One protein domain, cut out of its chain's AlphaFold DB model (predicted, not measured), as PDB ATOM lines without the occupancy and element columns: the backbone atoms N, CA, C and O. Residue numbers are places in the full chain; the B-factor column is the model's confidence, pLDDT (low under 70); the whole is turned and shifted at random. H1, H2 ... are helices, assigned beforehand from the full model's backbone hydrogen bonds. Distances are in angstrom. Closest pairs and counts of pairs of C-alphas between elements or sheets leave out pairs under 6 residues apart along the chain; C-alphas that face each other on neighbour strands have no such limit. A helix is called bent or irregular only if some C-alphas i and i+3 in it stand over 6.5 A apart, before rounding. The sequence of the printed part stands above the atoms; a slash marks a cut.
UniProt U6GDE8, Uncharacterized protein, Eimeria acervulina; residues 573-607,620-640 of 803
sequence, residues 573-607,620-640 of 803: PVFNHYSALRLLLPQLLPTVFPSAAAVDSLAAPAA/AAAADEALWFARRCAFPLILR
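AT A GLANCE: This is residues 573 to 607 and 620 to 640 of the 803 residues of an uncharacterized protein of Eimeria acervulina (UniProt U6GDE8). Three helices pack together with their centres in a triangle: H3, the longest, runs along the long axis of the model, H1 lies beside it pointing the same way, and the short H2 is set at a large angle to both, its first residue near H1 and its last near H3. The two ends of the printed part come back near each other, with the C-alphas of Pro 573 and Arg 640 8.8 A apart. The printed part has 56 residues, with three named helices in the order H1, H2, H3 along the chain and no named strand; the class is all helix. The whole is compact, with a radius of gyration of the C-alphas of 10.4 A, and its outline is rounded, spanning 29 by 24 by 15 A.

IN THESE COORDINATES: The printed part begins at Pro 573, before the first named helix. H1 holds residues 578 to 588 and is 15.0 A long from first to last C-alpha; C-alpha 578 is at (148.924, 156.983, 148.233). H1 is neither bent nor irregular, but only just: C-alphas 583 and 586 are 6.3 A apart. H2 holds residues 596 to 603 and is 10.4 A long, with C-alpha 596 at (152.058, 146.730, 148.734). H3 holds residues 620 to 637 and is 26.1 A long, ending with C-alpha 637 at (159.558, 156.398, 136.850). H3 is irregular: C-alphas 633 and 636 are 7.1 A apart.

HOW THE PARTS SIT: H1 and H2 touch, and their closest C-alphas, those of Arg 582 and Ala 596, are 5.3 A apart. They run opposite ways at a steep tilt of 68 degrees, only just short of about perpendicular. H1 and H3 touch, with the closest C-alphas, those of Tyr 578 and Leu 627, 4.8 A apart. They run the same way at a shallow tilt of 29 degrees. H3 touches H2 with residues 625 to 630 alone, and the closest C-alphas are those of Ala 603 and Ala 626, 4.5 A apart. H2 and H3 are only just about perpendicular, at 72 degrees. The helix packing is mostly crossed, but only just: of the three pairs of helices, one is at a shallow tilt. In H2 every O i to N i+4 pair is within hydrogen-bond range; in H1 it is 4 of 7 pairs and in H3 12 of 14.

THE WHOLE: The two C-alphas farthest apart, those of Ala 607 and Leu 639, are 31.0 A from each other. Residues 608 to 619 are cut out and not printed, and C-alphas 607 and 620 are 11.3 A apart across the cut. The link from H1 to H2, with 7 residues between them, is short; the link from H2 to H3 runs across the cut. The mean pLDDT of the printed part is 91.6, and residues 605 to 607 are under 70.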
ATOM      1  N   PRO A 573     145.873 161.006 137.332       84.00
ATOM      2  CA  PRO A 573     146.960 161.469 138.194       84.00
ATOM      3  C   PRO A 573     147.181 160.536 139.400       84.00
ATOM      4  O   PRO A 573     146.965 160.916 140.548       84.00
ATOM      5  N   VAL A 574     147.679 159.321 139.148       90.06
ATOM      6  CA  VAL A 574     148.062 158.332 140.179       90.06
ATOM      7  C   VAL A 574     149.014 158.907 141.237       90.06
ATOM      8  O   VAL A 574     148.956 158.511 142.393       90.06
ATOM      9  N   PHE A 575     149.806 159.918 140.871       89.12
ATOM     10  CA  PHE A 575     150.722 160.652 141.750       89.12
ATOM     11  C   PHE A 575     150.052 161.390 142.929       89.12
ATOM     12  O   PHE A 575     150.752 161.861 143.820       89.12
ATOM     13  N   ASN A 576     148.721 161.530 142.948       90.94
ATOM     14  CA  ASN A 576     147.993 162.251 144.000       90.94
ATOM     15  C   ASN A 576     147.339 161.354 145.058       90.94
ATOM     16  O   ASN A 576     146.730 161.879 145.982       90.94
ATOM     17  N   HIS A 577     147.446 160.028 144.946       93.75
ATOM     18  CA  HIS A 577     146.783 159.116 145.876       93.75
ATOM     19  C   HIS A 577     147.742 158.027 146.341       93.75
ATOM     20  O   HIS A 577     148.182 157.210 145.530       93.75
ATOM     21  N   TYR A 578     148.004 157.963 147.650       95.00
ATOM     22  CA  TYR A 578     148.924 156.983 148.233       95.00
ATOM     23  C   TYR A 578     148.534 155.550 147.846       95.00
ATOM     24  O   TYR A 578     149.353 154.804 147.321       95.00
ATOM     25  N   SER A 579     147.243 155.211 147.933       94.88
ATOM     26  CA  SER A 579     146.710 153.906 147.513       94.88
ATOM     27  C   SER A 579     146.942 153.557 146.036       94.88
ATOM     28  O   SER A 579     146.959 152.381 145.688       94.88
ATOM     29  N   ALA A 580     147.129 154.542 145.146       94.94
ATOM     30  CA  ALA A 580     147.541 154.276 143.768       94.94
ATOM     31  C   ALA A 580     149.026 153.900 143.699       94.94
ATOM     32  O   ALA A 580     149.373 152.892 143.091       94.94
ATOM     33  N   LEU A 581     149.889 154.697 144.335       95.69
ATOM     34  CA  LEU A 581     151.338 154.496 144.321       95.69
ATOM     35  C   LEU A 581     151.743 153.216 145.065       95.69
ATOM     36  O   LEU A 581     152.546 152.452 144.542       95.69
ATOM     37  N   ARG A 582     151.094 152.910 146.194       96.12
ATOM     38  CA  ARG A 582     151.209 151.657 146.960       96.12
ATOM     39  C   ARG A 582     151.002 150.398 146.103       96.12
ATOM     40  O   ARG A 582     151.685 149.400 146.298       96.12
ATOM     41  N   LEU A 583     150.081 150.443 145.134       96.19
ATOM     42  CA  LEU A 583     149.823 149.337 144.199       96.19
ATOM     43  C   LEU A 583     150.707 149.388 142.940       96.19
ATOM     44  O   LEU A 583     150.972 148.352 142.331       96.19
ATOM     45  N   LEU A 584     151.155 150.581 142.542       96.00
ATOM     46  CA  LEU A 584     151.957 150.810 141.340       96.00
ATOM     47  C   LEU A 584     153.449 150.510 141.561       96.00
ATOM     48  O   LEU A 584     154.085 149.920 140.689       96.00
ATOM     49  N   LEU A 585     154.003 150.881 142.718       96.06
ATOM     50  CA  LEU A 585     155.422 150.721 143.048       96.06
ATOM     51  C   LEU A 585     155.895 149.255 142.955       96.06
ATOM     52  O   LEU A 585     156.896 149.038 142.275       96.06
ATOM     53  N   PRO A 586     155.163 148.237 143.458       96.62
ATOM     54  CA  PRO A 586     155.523 146.829 143.248       96.62
ATOM     55  C   PRO A 586     155.477 146.357 141.788       96.62
ATOM     56  O   PRO A 586     156.084 145.350 141.436       96.62
ATOM     57  N   GLN A 587     154.748 147.055 140.908       94.19
ATOM     58  CA  GLN A 587     154.727 146.735 139.476       94.19
ATOM     59  C   GLN A 587     155.872 147.394 138.705       94.19
ATOM     60  O   GLN A 587     156.310 146.825 137.704       94.19
ATOM     61  N   LEU A 588     156.340 148.560 139.159       94.31
ATOM     62  CA  LEU A 588     157.445 149.307 138.551       94.31
ATOM     63  C   LEU A 588     158.822 148.875 139.084       94.31
ATOM     64  O   LEU A 588     159.779 148.825 138.319       94.31
ATOM     65  N   LEU A 589     158.914 148.559 140.378       94.94
ATOM     66  CA  LEU A 589     160.138 148.202 141.100       94.94
ATOM     67  C   LEU A 589     159.925 146.929 141.952       94.94
ATOM     68  O   LEU A 589     160.027 146.992 143.179       94.94
ATOM     69  N   PRO A 590     159.637 145.763 141.341       94.56
ATOM     70  CA  PRO A 590     159.365 144.523 142.082       94.56
ATOM     71  C   PRO A 590     160.545 144.039 142.942       94.56
ATOM     72  O   PRO A 590     160.338 143.282 143.883       94.56
ATOM     73  N   THR A 591     161.772 144.473 142.634       93.69
ATOM     74  CA  THR A 591     162.987 144.177 143.411       93.69
ATOM     75  C   THR A 591     163.113 145.011 144.686       93.69
ATOM     76  O   THR A 591     163.715 144.547 145.645       93.69
ATOM     77  N   VAL A 592     162.557 146.228 144.707       95.38
ATOM     78  CA  VAL A 592     162.595 147.140 145.869       95.38
ATOM     79  C   VAL A 592     161.333 146.982 146.718       95.38
ATOM     80  O   VAL A 592     161.389 146.992 147.942       95.38
ATOM     81  N   PHE A 593     160.185 146.807 146.062       96.69
ATOM     82  CA  PHE A 593     158.881 146.671 146.699       96.69
ATOM     83  C   PHE A 593     158.245 145.335 146.281       96.69
ATOM     84  O   PHE A 593     157.468 145.302 145.326       96.69
ATOM     85  N   PRO A 594     158.532 144.219 146.978       96.19
ATOM     86  CA  PRO A 594     157.959 142.913 146.633       96.19
ATOM     87  C   PRO A 594     156.432 142.860 146.821       96.19
ATOM     88  O   PRO A 594     155.755 142.012 146.239       96.19
ATOM     89  N   SER A 595     155.860 143.761 147.627       97.06
ATOM     90  CA  SER A 595     154.421 143.842 147.881       97.06
ATOM     91  C   SER A 595     153.976 145.264 148.239       97.06
ATOM     92  O   SER A 595     154.789 146.126 148.563       97.06
ATOM     93  N   ALA A 596     152.661 145.494 148.231       96.00
ATOM     94  CA  ALA A 596     152.058 146.730 148.734       96.00
ATOM     95  C   ALA A 596     152.378 146.978 150.223       96.00
ATOM     96  O   ALA A 596     152.597 148.121 150.608       96.00
ATOM     97  N   ALA A 597     152.467 145.913 151.030       95.56
ATOM     98  CA  ALA A 597     152.821 145.999 152.447       95.56
ATOM     99  C   ALA A 597     154.281 146.430 152.664       95.56
ATOM    100  O   ALA A 597     154.560 147.159 153.607       95.56
ATOM    101  N   ALA A 598     155.195 146.051 151.761       95.75
ATOM    102  CA  ALA A 598     156.578 146.530 151.788       95.75
ATOM    103  C   ALA A 598     156.683 148.037 151.478       95.75
ATOM    104  O   ALA A 598     157.578 148.712 151.982       95.75
ATOM    105  N   VAL A 599     155.757 148.581 150.673       95.94
ATOM    106  CA  VAL A 599     155.630 150.039 150.514       95.94
ATOM    107  C   VAL A 599     155.170 150.658 151.833       95.94
ATOM    108  O   VAL A 599     155.794 151.613 152.270       95.94
ATOM    109  N   ASP A 600     154.151 150.097 152.493       95.12
ATOM    110  CA  ASP A 600     153.638 150.635 153.764       95.12
ATOM    111  C   ASP A 600     154.685 150.620 154.884       95.12
ATOM    112  O   ASP A 600     154.825 151.615 155.587       95.12
ATOM    113  N   SER A 601     155.461 149.541 155.028       93.81
ATOM    114  CA  SER A 601     156.506 149.452 156.059       93.81
ATOM    115  C   SER A 601     157.630 150.473 155.868       93.81
ATOM    116  O   SER A 601     158.229 150.906 156.845       93.81
ATOM    117  N   LEU A 602     157.913 150.872 154.622       93.31
ATOM    118  CA  LEU A 602     158.896 151.913 154.302       93.31
ATOM    119  C   LEU A 602     158.285 153.326 154.319       93.31
ATOM    120  O   LEU A 602     158.973 154.293 154.630       93.31
ATOM    121  N   ALA A 603     156.988 153.443 154.018       91.50
ATOM    122  CA  ALA A 603     156.221 154.686 154.016       91.50
ATOM    123  C   ALA A 603     155.670 155.079 155.399       91.50
ATOM    124  O   ALA A 603     155.053 156.135 155.517       91.50
ATOM    125  N   ALA A 604     155.901 154.267 156.438       85.88
ATOM    126  CA  ALA A 604     155.510 154.526 157.824       85.88
ATOM    127  C   ALA A 604     156.698 154.890 158.755       85.88
ATOM    128  O   ALA A 604     156.805 154.317 159.846       85.88
ATOM    129  N   PRO A 605     157.619 155.808 158.385       64.00
ATOM    130  CA  PRO A 605     158.753 156.139 159.238       64.00
ATOM    131  C   PRO A 605     158.290 156.841 160.523       64.00
ATOM    132  O   PRO A 605     157.533 157.807 160.481       64.00
ATOM    133  N   ALA A 606     158.805 156.368 161.661       51.31
ATOM    134  CA  ALA A 606     158.794 156.983 162.997       51.31
ATOM    135  C   ALA A 606     157.443 157.325 163.670       51.31
ATOM    136  O   ALA A 606     157.383 157.277 164.896       51.31
ATOM    137  N   ALA A 607     156.348 157.595 162.950       49.06
ATOM    138  CA  ALA A 607     155.055 157.941 163.556       49.06
ATOM    139  C   ALA A 607     154.514 156.831 164.481       49.06
ATOM    140  O   ALA A 607     153.899 157.115 165.505       49.06
ATOM    141  N   ALA A 620     146.192 161.944 159.609       85.50
ATOM    142  CA  ALA A 620     146.252 162.727 158.375       85.50
ATOM    143  C   ALA A 620     147.701 163.091 157.996       85.50
ATOM    144  O   ALA A 620     148.115 162.831 156.868       85.50
ATOM    145  N   ALA A 621     148.494 163.591 158.950       88.00
ATOM    146  CA  ALA A 621     149.906 163.912 158.726       88.00
ATOM    147  C   ALA A 621     150.725 162.681 158.286       88.00
ATOM    148  O   ALA A 621     151.488 162.751 157.322       88.00
ATOM    149  N   ALA A 622     150.511 161.524 158.922       87.81
ATOM    150  CA  ALA A 622     151.158 160.271 158.528       87.81
ATOM    151  C   ALA A 622     150.780 159.825 157.098       87.81
ATOM    152  O   ALA A 622     151.617 159.280 156.379       87.81
ATOM    153  N   ALA A 623     149.543 160.078 156.656       89.56
ATOM    154  CA  ALA A 623     149.110 159.770 155.294       89.56
ATOM    155  C   ALA A 623     149.764 160.683 154.236       89.56
ATOM    156  O   ALA A 623     150.059 160.214 153.132       89.56
ATOM    157  N   ASP A 624     150.018 161.953 154.565       92.00
ATOM    158  CA  ASP A 624     150.723 162.892 153.685       92.00
ATOM    159  C   ASP A 624     152.226 162.580 153.580       92.00
ATOM    160  O   ASP A 624     152.766 162.587 152.470       92.00
ATOM    161  N   GLU A 625     152.883 162.197 154.680       92.69
ATOM    162  CA  GLU A 625     154.272 161.705 154.663       92.69
ATOM    163  C   GLU A 625     154.411 160.414 153.841       92.69
ATOM    164  O   GLU A 625     155.261 160.320 152.949       92.69
ATOM    165  N   ALA A 626     153.509 159.445 154.037       93.69
ATOM    166  CA  ALA A 626     153.475 158.218 153.242       93.69
ATOM    167  C   ALA A 626     153.265 158.504 151.740       93.69
ATOM    168  O   ALA A 626     153.910 157.900 150.872       93.69
ATOM    169  N   LEU A 627     152.397 159.469 151.408       95.12
ATOM    170  CA  LEU A 627     152.209 159.958 150.041       95.12
ATOM    171  C   LEU A 627     153.479 160.624 149.494       95.12
ATOM    172  O   LEU A 627     153.821 160.398 148.332       95.12
ATOM    173  N   TRP A 628     154.183 161.428 150.289       95.38
ATOM    174  CA  TRP A 628     155.411 162.110 149.878       95.38
ATOM    175  C   TRP A 628     156.568 161.133 149.628       95.38
ATOM    176  O   TRP A 628     157.224 161.222 148.583       95.38
ATOM    177  N   PHE A 629     156.751 160.138 150.501       95.44
ATOM    178  CA  PHE A 629     157.680 159.026 150.291       95.44
ATOM    179  C   PHE A 629     157.372 158.288 148.979       95.44
ATOM    180  O   PHE A 629     158.216 158.211 148.081       95.44
ATOM    181  N   ALA A 630     156.126 157.833 148.803       96.06
ATOM    182  CA  ALA A 630     155.723 157.099 147.605       96.06
ATOM    183  C   ALA A 630     155.868 157.941 146.320       96.06
ATOM    184  O   ALA A 630     156.240 157.418 145.266       96.06
ATOM    185  N   ARG A 631     155.625 159.259 146.402       95.75
ATOM    186  CA  ARG A 631     155.878 160.220 145.317       95.75
ATOM    187  C   ARG A 631     157.359 160.303 144.964       95.75
ATOM    188  O   ARG A 631     157.669 160.266 143.776       95.75
ATOM    189  N   ARG A 632     158.267 160.378 145.944       95.56
ATOM    190  CA  ARG A 632     159.722 160.372 145.700       95.56
ATOM    191  C   ARG A 632     160.181 159.097 144.997       95.56
ATOM    192  O   ARG A 632     160.892 159.195 144.000       95.56
ATOM    193  N   CYS A 633     159.721 157.927 145.441       95.56
ATOM    194  CA  CYS A 633     160.048 156.650 144.799       95.56
ATOM    195  C   CYS A 633     159.508 156.550 143.359       95.56
ATOM    196  O   CYS A 633     160.164 155.986 142.487       95.56
ATOM    197  N   ALA A 634     158.318 157.101 143.096       94.81
ATOM    198  CA  ALA A 634     157.666 157.013 141.789       94.81
ATOM    199  C   ALA A 634     158.074 158.119 140.795       94.81
ATOM    200  O   ALA A 634     157.948 157.922 139.586       94.81
ATOM    201  N   PHE A 635     158.560 159.274 141.263       94.31
ATOM    202  CA  PHE A 635     158.917 160.426 140.425       94.31
ATOM    203  C   PHE A 635     159.882 160.104 139.264       94.31
ATOM    204  O   PHE A 635     159.535 160.448 138.132       94.31
ATOM    205  N   PRO A 636     161.024 159.406 139.455       95.00
ATOM    206  CA  PRO A 636     161.926 159.079 138.343       95.00
ATOM    207  C   PRO A 636     161.338 158.073 137.336       95.00
ATOM    208  O   PRO A 636     161.910 157.873 136.267       95.00
ATOM    209  N   LEU A 637     160.201 157.444 137.654       94.25
ATOM    210  CA  LEU A 637     159.558 156.398 136.850       94.25
ATOM    211  C   LEU A 637     158.329 156.905 136.077       94.25
ATOM    212  O   LEU A 637     157.826 156.205 135.197       94.25
ATOM    213  N   ILE A 638     157.816 158.099 136.399       93.94
ATOM    214  CA  ILE A 638     156.565 158.637 135.847       93.94
ATOM    215  C   ILE A 638     156.846 159.883 135.000       93.94
ATOM    216  O   ILE A 638     156.984 160.997 135.505       93.94
ATOM    217  N   LEU A 639     156.817 159.720 133.676       93.38
ATOM    218  CA  LEU A 639     156.847 160.846 132.744       93.38
ATOM    219  C   LEU A 639     155.445 161.459 132.587       93.38
ATOM    220  O   LEU A 639     154.637 160.995 131.783       93.38
ATOM    221  N   ARG A 640     155.159 162.545 133.315       89.62
ATOM    222  CA  ARG A 640     153.912 163.315 133.168       89.62
ATOM    223  C   ARG A 640     154.162 164.653 132.476       89.62
ATOM    224  O   ARG A 640     154.694 165.578 133.079       89.62
TER     225      ARG A 640